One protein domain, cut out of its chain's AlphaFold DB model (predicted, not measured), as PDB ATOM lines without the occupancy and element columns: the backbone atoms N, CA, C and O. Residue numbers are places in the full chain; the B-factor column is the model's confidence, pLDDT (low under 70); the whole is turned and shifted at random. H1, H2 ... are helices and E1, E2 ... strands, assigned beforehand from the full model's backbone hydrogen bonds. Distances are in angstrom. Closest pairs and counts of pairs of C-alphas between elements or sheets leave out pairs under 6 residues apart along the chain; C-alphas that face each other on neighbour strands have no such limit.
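This is residues 76 to 157 of the 582 residues of the protein "FF domain-containing protein" of Friedmanniomyces endolithicus (UniProt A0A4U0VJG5). A small antiparallel sheet, E1 - E2 - E3, makes a head from which one long helix, H1, sticks out as an arm with residues 129 to 157. The printed part has 82 residues with three named strands, then one named helix, a mixed class. It is extended, with a radius of gyration of the C-alphas of 18.4 A, spanning 63 by 31 by 16 A.

E1, residues 81 to 86, E2, residues 93 to 98, and E3, residues 103 to 107, form a meander, each strand the antiparallel neighbour of the one before. Within hydrogen-bond range are N 85 and O 95, 2.8 A, in the hairpin E1 and E2, and N 94 and O 106, 2.8 A, in the hairpin E2 and E3. H1, residues 122 to 157, is on the sheet but only grazes it, with residues 122 to 128; the closest C-alphas of E2 and H1, those of Leu 95 and Val 125, are 7.0 A apart. In H1 every O i to N i+4 pair is within hydrogen-bond range.

E1 begins at C-alpha 81 (-9.381, -51.057, 35.827) and measures 14.1 A, E2 16.1 A, E3 13.5 A. H1 measures 52.1 A, ending at C-alpha 157 (12.904, -17.655, 11.817).

The printed part has no cut. The link E3 to H1 is long, 14 residues. The pLDDT is under 70 at residues 76 to 77, 91 and 156 to 157.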
ATOM      1  N   ASN A  76      -0.446 -59.890  38.734       60.59
ATOM      2  CA  ASN A  76      -1.867 -59.836  38.370       60.59
ATOM      3  C   ASN A  76      -2.714 -59.133  39.446       60.59
ATOM      4  O   ASN A  76      -3.679 -58.454  39.115       60.59
ATOM      5  N   ALA A  77      -2.316 -59.207  40.723       61.50
ATOM      6  CA  ALA A  77      -2.987 -58.501  41.825       61.50
ATOM      7  C   ALA A  77      -2.809 -56.967  41.779       61.50
ATOM      8  O   ALA A  77      -3.542 -56.226  42.437       61.50
ATOM      9  N   GLN A  78      -1.834 -56.479  41.006       70.38
ATOM     10  CA  GLN A  78      -1.601 -55.051  40.790       70.38
ATOM     11  C   GLN A  78      -2.456 -54.475  39.646       70.38
ATOM     12  O   GLN A  78      -2.477 -53.253  39.464       70.38
ATOM     13  N   ASP A  79      -3.132 -55.330  38.868       76.50
ATOM     14  CA  ASP A  79      -3.884 -54.912  37.693       76.50
ATOM     15  C   ASP A  79      -5.238 -54.319  38.098       76.50
ATOM     16  O   ASP A  79      -6.095 -54.989  38.671       76.50
ATOM     17  N   ARG A  80      -5.413 -53.018  37.854       82.00
ATOM     18  CA  ARG A  80      -6.621 -52.261  38.221       82.00
ATOM     19  C   ARG A  80      -7.322 -51.764  36.959       82.00
ATOM     20  O   ARG A  80      -6.620 -51.438  35.998       82.00
ATOM     21  N   PRO A  81      -8.662 -51.644  36.953       86.12
ATOM     22  CA  PRO A  81      -9.381 -51.057  35.827       86.12
ATOM     23  C   PRO A  81      -8.895 -49.620  35.591       86.12
ATOM     24  O   PRO A  81      -8.700 -48.856  36.540       86.12
ATOM     25  N   LYS A  82      -8.632 -49.285  34.328       86.94
ATOM     26  CA  LYS A  82      -8.161 -47.973  33.871       86.94
ATOM     27  C   LYS A  82      -9.277 -47.222  33.154       86.94
ATOM     28  O   LYS A  82      -9.475 -46.050  33.448       86.94
ATOM     29  N   THR A  83      -9.999 -47.892  32.258       87.25
ATOM     30  CA  THR A  83     -11.137 -47.314  31.533       87.25
ATOM     31  C   THR A  83     -12.299 -48.304  31.463       87.25
ATOM     32  O   THR A  83     -12.104 -49.520  31.543       87.25
ATOM     33  N   LYS A  84     -13.518 -47.764  31.370       89.94
ATOM     34  CA  LYS A  84     -14.788 -48.492  31.302       89.94
ATOM     35  C   LYS A  84     -15.588 -47.911  30.134       89.94
ATOM     36  O   LYS A  84     -15.823 -46.707  30.133       89.94
ATOM     37  N   HIS A  85     -16.012 -48.748  29.194       85.50
ATOM     38  CA  HIS A  85     -16.741 -48.337  27.993       85.50
ATOM     39  C   HIS A  85     -18.002 -49.179  27.815       85.50
ATOM     40  O   HIS A  85     -17.947 -50.408  27.842       85.50
ATOM     41  N   VAL A  86     -19.143 -48.508  27.674       88.31
ATOM     42  CA  VAL A  86     -20.413 -49.155  27.327       88.31
ATOM     43  C   VAL A  86     -20.383 -49.457  25.832       88.31
ATOM     44  O   VAL A  86     -19.957 -48.606  25.055       88.31
ATOM     45  N   LEU A  87     -20.773 -50.671  25.446       83.44
ATOM     46  CA  LEU A  87     -20.792 -51.095  24.049       83.44
ATOM     47  C   LEU A  87     -22.167 -50.766  23.441       83.44
ATOM     48  O   LEU A  87     -23.163 -51.337  23.899       83.44
ATOM     49  N   PRO A  88     -22.253 -49.867  22.440       81.12
ATOM     50  CA  PRO A  88     -23.514 -49.556  21.770       81.12
ATOM     51  C   PRO A  88     -24.154 -50.825  21.188       81.12
ATOM     52  O   PRO A  88     -23.470 -51.641  20.577       81.12
ATOM     53  N   GLY A  89     -25.455 -51.033  21.419       78.62
ATOM     54  CA  GLY A  89     -26.187 -52.216  20.935       78.62
ATOM     55  C   GLY A  89     -26.028 -53.497  21.772       78.62
ATOM     56  O   GLY A  89     -26.736 -54.471  21.523       78.62
ATOM     57  N   HIS A  90     -25.169 -53.502  22.801       79.94
ATOM     58  CA  HIS A  90     -24.979 -54.627  23.730       79.94
ATOM     59  C   HIS A  90     -25.050 -54.155  25.188       79.94
ATOM     60  O   HIS A  90     -24.147 -54.398  25.984       79.94
ATOM     61  N   GLU A  91     -26.142 -53.481  25.539       68.81
ATOM     62  CA  GLU A  91     -26.282 -52.654  26.747       68.81
ATOM     63  C   GLU A  91     -26.199 -53.349  28.123       68.81
ATOM     64  O   GLU A  91     -25.942 -52.647  29.105       68.81
ATOM     65  N   PRO A  92     -26.256 -54.688  28.276       85.44
ATOM     66  CA  PRO A  92     -25.848 -55.285  29.539       85.44
ATOM     67  C   PRO A  92     -24.324 -55.366  29.687       85.44
ATOM     68  O   PRO A  92     -23.843 -55.541  30.804       85.44
ATOM     69  N   TRP A  93     -23.553 -55.274  28.599       88.00
ATOM     70  CA  TRP A  93     -22.123 -55.564  28.556       88.00
ATOM     71  C   TRP A  93     -21.263 -54.305  28.456       88.00
ATOM     72  O   TRP A  93     -21.484 -53.395  27.661       88.00
ATOM     73  N   VAL A  94     -20.203 -54.287  29.257       91.06
ATOM     74  CA  VAL A  94     -19.262 -53.178  29.352       91.06
ATOM     75  C   VAL A  94     -17.847 -53.690  29.156       91.06
ATOM     76  O   VAL A  94     -17.409 -54.586  29.875       91.06
ATOM     77  N   LEU A  95     -17.099 -53.076  28.245       91.06
ATOM     78  CA  LEU A  95     -15.680 -53.345  28.054       91.06
ATOM     79  C   LEU A  95     -14.852 -52.588  29.099       91.06
ATOM     80  O   LEU A  95     -14.935 -51.365  29.224       91.06
ATOM     81  N   VAL A  96     -14.019 -53.308  29.844       91.19
ATOM     82  CA  VAL A  96     -13.112 -52.733  30.839       91.19
ATOM     83  C   VAL A  96     -11.675 -53.007  30.419       91.19
ATOM     84  O   VAL A  96     -11.287 -54.162  30.237       91.19
ATOM     85  N   LYS A  97     -10.868 -51.946  30.303       88.75
ATOM     86  CA  LYS A  97      -9.423 -52.050  30.057       88.75
ATOM     87  C   LYS A  97      -8.656 -51.778  31.336       88.75
ATOM     88  O   LYS A  97      -8.933 -50.818  32.058       88.75
ATOM     89  N   THR A  98      -7.682 -52.620  31.636       89.25
ATOM     90  CA  THR A  98      -6.871 -52.532  32.847       89.25
ATOM     91  C   THR A  98      -5.590 -51.726  32.626       89.25
ATOM     92  O   THR A  98      -5.215 -51.386  31.502       89.25
ATOM     93  N   LYS A  99      -4.893 -51.378  33.713       83.44
ATOM     94  CA  LYS A  99      -3.629 -50.624  33.656       83.44
ATOM     95  C   LYS A  99      -2.511 -51.383  32.949       83.44
ATOM     96  O   LYS A  99      -1.650 -50.736  32.358       83.44
ATOM     97  N   LEU A 100      -2.529 -52.714  32.999       80.56
ATOM     98  CA  LEU A 100      -1.580 -53.561  32.275       80.56
ATOM     99  C   LEU A 100      -2.000 -53.826  30.818       80.56
ATOM    100  O   LEU A 100      -1.377 -54.649  30.153       80.56
ATOM    101  N   GLY A 101      -3.032 -53.136  30.316       80.12
ATOM    102  CA  GLY A 101      -3.485 -53.245  28.930       80.12
ATOM    103  C   GLY A 101      -4.306 -54.500  28.637       80.12
ATOM    104  O   GLY A 101      -4.495 -54.839  27.473       80.12
ATOM    105  N   ARG A 102      -4.796 -55.200  29.667       86.88
ATOM    106  CA  ARG A 102      -5.692 -56.347  29.488       86.88
ATOM    107  C   ARG A 102      -7.133 -55.871  29.367       86.88
ATOM    108  O   ARG A 102      -7.480 -54.799  29.863       86.88
ATOM    109  N   ARG A 103      -7.973 -56.685  28.737       88.31
ATOM    110  CA  ARG A 103      -9.392 -56.398  28.521       88.31
ATOM    111  C   ARG A 103     -10.262 -57.535  29.030       88.31
ATOM    112  O   ARG A 103      -9.893 -58.699  28.903       88.31
ATOM    113  N   PHE A 104     -11.401 -57.183  29.604       91.00
ATOM    114  CA  PHE A 104     -12.461 -58.117  29.962       91.00
ATOM    115  C   PHE A 104     -13.808 -57.409  29.825       91.00
ATOM    116  O   PHE A 104     -13.871 -56.177  29.864       91.00
ATOM    117  N   VAL A 105     -14.882 -58.177  29.671       90.75
ATOM    118  CA  VAL A 105     -16.238 -57.625  29.582       90.75
ATOM    119  C   VAL A 105     -16.984 -57.919  30.875       90.75
ATOM    120  O   VAL A 105     -16.906 -59.020  31.423       90.75
ATOM    121  N   HIS A 106     -17.681 -56.917  31.394       90.31
ATOM    122  CA  HIS A 106     -18.504 -57.015  32.586       90.31
ATOM    123  C   HIS A 106     -19.975 -56.849  32.227       90.31
ATOM    124  O   HIS A 106     -20.350 -55.862  31.599       90.31
ATOM    125  N   HIS A 107     -20.798 -57.798  32.652       89.44
ATOM    126  CA  HIS A 107     -22.240 -57.729  32.507       89.44
ATOM    127  C   HIS A 107     -22.847 -57.017  33.721       89.44
ATOM    128  O   HIS A 107     -22.681 -57.474  34.853       89.44
ATOM    129  N   LEU A 108     -23.568 -55.917  33.507       87.50
ATOM    130  CA  LEU A 108     -24.112 -55.060  34.563       87.50
ATOM    131  C   LEU A 108     -25.217 -55.752  35.374       87.50
ATOM    132  O   LEU A 108     -25.233 -55.639  36.597       87.50
ATOM    133  N   GLU A 109     -26.091 -56.521  34.721       86.69
ATOM    134  CA  GLU A 109     -27.207 -57.199  35.404       86.69
ATOM    135  C   GLU A 109     -26.779 -58.470  36.152       86.69
ATOM    136  O   GLU A 109     -27.067 -58.637  37.336       86.69
ATOM    137  N   THR A 110     -26.043 -59.367  35.489       87.62
ATOM    138  CA  THR A 110     -25.601 -60.634  36.094       87.62
ATOM    139  C   THR A 110     -24.365 -60.471  36.981       87.62
ATOM    140  O   THR A 110     -23.977 -61.412  37.675       87.62
ATOM    141  N   LYS A 111     -23.737 -59.282  36.977       88.25
ATOM    142  CA  LYS A 111     -22.479 -58.954  37.675       88.25
ATOM    143  C   LYS A 111     -21.322 -59.900  37.336       88.25
ATOM    144  O   LYS A 111     -20.356 -60.001  38.092       88.25
ATOM    145  N   GLN A 112     -21.393 -60.586  36.197       87.19
ATOM    146  CA  GLN A 112     -20.352 -61.501  35.741       87.19
ATOM    147  C   GLN A 112     -19.258 -60.734  34.992       87.19
ATOM    148  O   GLN A 112     -19.539 -59.841  34.196       87.19
ATOM    149  N   SER A 113     -17.995 -61.064  35.254       89.44
ATOM    150  CA  SER A 113     -16.842 -60.546  34.511       89.44
ATOM    151  C   SER A 113     -16.178 -61.688  33.753       89.44
ATOM    152  O   SER A 113     -15.700 -62.637  34.378       89.44
ATOM    153  N   LEU A 114     -16.134 -61.590  32.427       89.00
ATOM    154  CA  LEU A 114     -15.540 -62.596  31.554       89.00
ATOM    155  C   LEU A 114     -14.292 -62.035  30.873       89.00
ATOM    156  O   LEU A 114     -14.336 -61.008  30.199       89.00
ATOM    157  N   TRP A 115     -13.173 -62.739  31.046       87.62
ATOM    158  CA  TRP A 115     -11.912 -62.452  30.352       87.62
ATOM    159  C   TRP A 115     -11.933 -62.916  28.894       87.62
ATOM    160  O   TRP A 115     -11.219 -62.367  28.061       87.62
ATOM    161  N   HIS A 116     -12.779 -63.900  28.587       87.31
ATOM    162  CA  HIS A 116     -13.089 -64.321  27.229       87.31
ATOM    163  C   HIS A 116     -14.374 -63.627  26.797       87.31
ATOM    164  O   HIS A 116     -15.419 -63.804  27.425       87.31
ATOM    165  N   VAL A 117     -14.271 -62.792  25.767       87.38
ATOM    166  CA  VAL A 117     -15.403 -62.030  25.240       87.38
ATOM    167  C   VAL A 117     -16.371 -63.001  24.557       87.38
ATOM    168  O   VAL A 117     -15.927 -63.749  23.689       87.38
ATOM    169  N   PRO A 118     -17.665 -63.019  24.920       87.94
ATOM    170  CA  PRO A 118     -18.654 -63.833  24.219       87.94
ATOM    171  C   PRO A 118     -18.779 -63.439  22.741       87.94
ATOM    172  O   PRO A 118     -18.773 -62.248  22.427       87.94
ATOM    173  N   ASP A 119     -18.988 -64.418  21.857       84.31
ATOM    174  CA  ASP A 119     -19.060 -64.217  20.397       84.31
ATOM    175  C   ASP A 119     -20.099 -63.167  19.977       84.31
ATOM    176  O   ASP A 119     -19.885 -62.421  19.027       84.31
ATOM    177  N   GLY A 120     -21.205 -63.054  20.720       84.56
ATOM    178  CA  GLY A 120     -22.241 -62.054  20.457       84.56
ATOM    179  C   GLY A 120     -21.824 -60.613  20.762       84.56
ATOM    180  O   GLY A 120     -22.415 -59.702  20.209       84.56
ATOM    181  N   VAL A 121     -20.823 -60.394  21.618       86.38
ATOM    182  CA  VAL A 121     -20.349 -59.061  22.054       86.38
ATOM    183  C   VAL A 121     -19.023 -58.691  21.375       86.38
ATOM    184  O   VAL A 121     -18.625 -57.527  21.341       86.38
ATOM    185  N   TRP A 122     -18.331 -59.681  20.809       84.56
ATOM    186  CA  TRP A 122     -17.046 -59.514  20.140       84.56
ATOM    187  C   TRP A 122     -17.042 -58.485  18.996       84.56
ATOM    188  O   TRP A 122     -16.102 -57.688  18.963       84.56
ATOM    189  N   PRO A 123     -18.057 -58.415  18.106       87.31
ATOM    190  CA  PRO A 123     -18.089 -57.409  17.045       87.31
ATOM    191  C   PRO A 123     -18.041 -55.979  17.593       87.31
ATOM    192  O   PRO A 123     -17.210 -55.188  17.159       87.31
ATOM    193  N   ALA A 124     -18.829 -55.684  18.629       85.44
ATOM    194  CA  ALA A 124     -18.856 -54.363  19.253       85.44
ATOM    195  C   ALA A 124     -17.545 -54.019  19.981       85.44
ATOM    196  O   ALA A 124     -17.091 -52.876  19.958       85.44
ATOM    197  N   VAL A 125     -16.893 -55.007  20.608       85.81
ATOM    198  CA  VAL A 125     -15.558 -54.814  21.201       85.81
ATOM    199  C   VAL A 125     -14.518 -54.505  20.122       85.81
ATOM    200  O   VAL A 125     -13.666 -53.643  20.336       85.81
ATOM    201  N   LYS A 126     -14.588 -55.181  18.971       85.94
ATOM    202  CA  LYS A 126     -13.680 -54.963  17.843       85.94
ATOM    203  C   LYS A 126     -13.867 -53.574  17.229       85.94
ATOM    204  O   LYS A 126     -12.884 -52.864  17.058       85.94
ATOM    205  N   GLU A 127     -15.106 -53.158  16.982       86.12
ATOM    206  CA  GLU A 127     -15.423 -51.814  16.477       86.12
ATOM    207  C   GLU A 127     -14.909 -50.715  17.412       86.12
ATOM    208  O   GLU A 127     -14.304 -49.742  16.962       86.12
ATOM    209  N   PHE A 128     -15.073 -50.897  18.725       85.50
ATOM    210  CA  PHE A 128     -14.545 -49.965  19.717       85.50
ATOM    211  C   PHE A 128     -13.006 -49.899  19.706       85.50
ATOM    212  O   PHE A 128     -12.422 -48.824  19.840       85.50
ATOM    213  N   GLU A 129     -12.325 -51.035  19.542       85.12
ATOM    214  CA  GLU A 129     -10.860 -51.079  19.470       85.12
ATOM    215  C   GLU A 129     -10.305 -50.482  18.180       85.12
ATOM    216  O   GLU A 129      -9.295 -49.776  18.227       85.12
ATOM    217  N   ASP A 130     -10.973 -50.722  17.057       83.88
ATOM    218  CA  ASP A 130     -10.633 -50.120  15.773       83.88
ATOM    219  C   ASP A 130     -10.847 -48.600  15.823       83.88
ATOM    220  O   ASP A 130      -9.981 -47.845  15.382       83.88
ATOM    221  N   TRP A 131     -11.929 -48.135  16.456       85.94
ATOM    222  CA  TRP A 131     -12.164 -46.712  16.703       85.94
ATOM    223  C   TRP A 131     -11.082 -46.087  17.598       85.94
ATOM    224  O   TRP A 131     -10.526 -45.046  17.255       85.94
ATOM    225  N   GLU A 132     -10.708 -46.728  18.710       83.94
ATOM    226  CA  GLU A 132      -9.652 -46.221  19.602       83.94
ATOM    227  C   GLU A 132      -8.287 -46.189  18.903       83.94
ATOM    228  O   GLU A 132      -7.499 -45.259  19.090       83.94
ATOM    229  N   LYS A 133      -8.005 -47.190  18.062       82.38
ATOM    230  CA  LYS A 133      -6.796 -47.227  17.243       82.38
ATOM    231  C   LYS A 133      -6.778 -46.074  16.240       82.38
ATOM    232  O   LYS A 133      -5.759 -45.396  16.157       82.38
ATOM    233  N   GLN A 134      -7.892 -45.816  15.554       82.00
ATOM    234  CA  GLN A 134      -8.023 -44.687  14.629       82.00
ATOM    235  C   GLN A 134      -7.872 -43.341  15.342       82.00
ATOM    236  O   GLN A 134      -7.173 -42.470  14.842       82.00
ATOM    237  N   GLN A 135      -8.459 -43.163  16.530       80.44
ATOM    238  CA  GLN A 135      -8.280 -41.939  17.321       80.44
ATOM    239  C   GLN A 135      -6.819 -41.734  17.719       80.44
ATOM    240  O   GLN A 135      -6.267 -40.650  17.556       80.44
ATOM    241  N   LYS A 136      -6.156 -42.795  18.178       82.88
ATOM    242  CA  LYS A 136      -4.745 -42.731  18.558       82.88
ATOM    243  C   LYS A 136      -3.827 -42.457  17.365       82.88
ATOM    244  O   LYS A 136      -2.817 -41.777  17.525       82.88
ATOM    245  N   GLU A 137      -4.150 -42.999  16.196       81.31
ATOM    246  CA  GLU A 137      -3.443 -42.728  14.943       81.31
ATOM    247  C   GLU A 137      -3.654 -41.277  14.494       81.31
ATOM    248  O   GLU A 137      -2.675 -40.592  14.216       81.31
ATOM    249  N   LYS A 138      -4.885 -40.758  14.571       78.88
ATOM    250  CA  LYS A 138      -5.200 -39.343  14.315       78.88
ATOM    251  C   LYS A 138      -4.462 -38.393  15.251       78.88
ATOM    252  O   LYS A 138      -3.860 -37.430  14.793       78.88
ATOM    253  N   GLU A 139      -4.438 -38.677  16.551       79.00
ATOM    254  CA  GLU A 139      -3.681 -37.880  17.523       79.00
ATOM    255  C   GLU A 139      -2.168 -37.947  17.275       79.00
ATOM    256  O   GLU A 139      -1.467 -36.947  17.435       79.00
ATOM    257  N   ALA A 140      -1.640 -39.117  16.901       80.56
ATOM    258  CA  ALA A 140      -0.227 -39.275  16.571       80.56
ATOM    259  C   ALA A 140       0.143 -38.510  15.292       80.56
ATOM    260  O   ALA A 140       1.176 -37.839  15.273       80.56
ATOM    261  N   ASN A 141      -0.716 -38.554  14.274       78.75
ATOM    262  CA  ASN A 141      -0.550 -37.816  13.025       78.75
ATOM    263  C   ASN A 141      -0.660 -36.302  13.258       78.75
ATOM    264  O   ASN A 141       0.194 -35.558  12.786       78.75
ATOM    265  N   ALA A 142      -1.619 -35.844  14.068       79.12
ATOM    266  CA  ALA A 142      -1.748 -34.435  14.447       79.12
ATOM    267  C   ALA A 142      -0.514 -33.928  15.212       79.12
ATOM    268  O   ALA A 142       0.017 -32.862  14.913       79.12
ATOM    269  N   ARG A 143       0.008 -34.721  16.159       80.50
ATOM    270  CA  ARG A 143       1.246 -34.385  16.883       80.50
ATOM    271  C   ARG A 143       2.469 -34.349  15.978       80.50
ATOM    272  O   ARG A 143       3.353 -33.521  16.182       80.50
ATOM    273  N   TRP A 144       2.538 -35.255  15.006       82.94
ATOM    274  CA  TRP A 144       3.599 -35.249  14.007       82.94
ATOM    275  C   TRP A 144       3.521 -33.992  13.126       82.94
ATOM    276  O   TRP A 144       4.543 -33.339  12.922       82.94
ATOM    277  N   ALA A 145       2.316 -33.596  12.705       75.12
ATOM    278  CA  ALA A 145       2.097 -32.377  11.932       75.12
ATOM    279  C   ALA A 145       2.462 -31.101  12.706       75.12
ATOM    280  O   ALA A 145       3.154 -30.234  12.174       75.12
ATOM    281  N   GLU A 146       2.089 -31.011  13.985       76.31
ATOM    282  CA  GLU A 146       2.469 -29.893  14.857       76.31
ATOM    283  C   GLU A 146       3.999 -29.795  15.031       76.31
ATOM    284  O   GLU A 146       4.579 -28.704  15.016       76.31
ATOM    285  N   GLU A 147       4.682 -30.936  15.169       82.25
ATOM    286  CA  GLU A 147       6.137 -30.967  15.309       82.25
ATOM    287  C   GLU A 147       6.869 -30.557  14.022       82.25
ATOM    288  O   GLU A 147       7.878 -29.847  14.095       82.25
ATOM    289  N   GLU A 148       6.371 -30.953  12.851       80.38
ATOM    290  CA  GLU A 148       6.923 -30.509  11.566       80.38
ATOM    291  C   GLU A 148       6.680 -29.013  11.322       80.38
ATOM    292  O   GLU A 148       7.621 -28.297  10.963       80.38
ATOM    293  N   LEU A 149       5.488 -28.495  11.638       77.44
ATOM    294  CA  LEU A 149       5.196 -27.059  11.562       77.44
ATOM    295  C   LEU A 149       6.133 -26.251  12.478       77.44
ATOM    296  O   LEU A 149       6.668 -25.206  12.091       77.44
ATOM    297  N   ARG A 150       6.416 -26.767  13.683       80.00
ATOM    298  CA  ARG A 150       7.377 -26.153  14.612       80.00
ATOM    299  C   ARG A 150       8.781 -26.083  14.011       80.00
ATOM    300  O   ARG A 150       9.427 -25.040  14.117       80.00
ATOM    301  N   LYS A 151       9.254 -27.152  13.364       81.06
ATOM    302  CA  LYS A 151      10.567 -27.153  12.695       81.06
ATOM    303  C   LYS A 151      10.606 -26.163  11.534       81.06
ATOM    304  O   LYS A 151      11.578 -25.420  11.417       81.06
ATOM    305  N   MET A 152       9.555 -26.091  10.717       73.88
ATOM    306  CA  MET A 152       9.472 -25.106   9.632       73.88
ATOM    307  C   MET A 152       9.485 -23.665  10.159       73.88
ATOM    308  O   MET A 152      10.174 -22.811   9.598       73.88
ATOM    309  N   ARG A 153       8.808 -23.393  11.283       74.56
ATOM    310  CA  ARG A 153       8.857 -22.091  11.971       74.56
ATOM    311  C   ARG A 153      10.260 -21.748  12.480       74.56
ATOM    312  O   ARG A 153      10.668 -20.588  12.432       74.56
ATOM    313  N   GLU A 154      11.010 -22.724  12.981       72.38
ATOM    314  CA  GLU A 154      12.396 -22.512  13.416       72.38
ATOM    315  C   GLU A 154      13.333 -22.213  12.236       72.38
ATOM    316  O   GLU A 154      14.177 -21.320  12.338       72.38
ATOM    317  N   VAL A 155      13.140 -22.890  11.099       72.38
ATOM    318  CA  VAL A 155      13.904 -22.650   9.864       72.38
ATOM    319  C   VAL A 155      13.585 -21.273   9.271       72.38
ATOM    320  O   VAL A 155      14.506 -20.502   8.993       72.38
ATOM    321  N   SER A 156      12.305 -20.899   9.168       68.38
ATOM    322  CA  SER A 156      11.896 -19.589   8.634       68.38
ATOM    323  C   SER A 156      12.330 -18.426   9.533       68.38
ATOM    324  O   SER A 156      12.765 -17.380   9.046       68.38
ATOM    325  N   LYS A 157      12.334 -18.617  10.859       66.62
ATOM    326  CA  LYS A 157      12.904 -17.655  11.817       66.62
ATOM    327  C   LYS A 157      14.414 -17.454  11.619       66.62
ATOM    328  O   LYS A 157      14.914 -16.362  11.894       66.62
TER     329      LYS A 157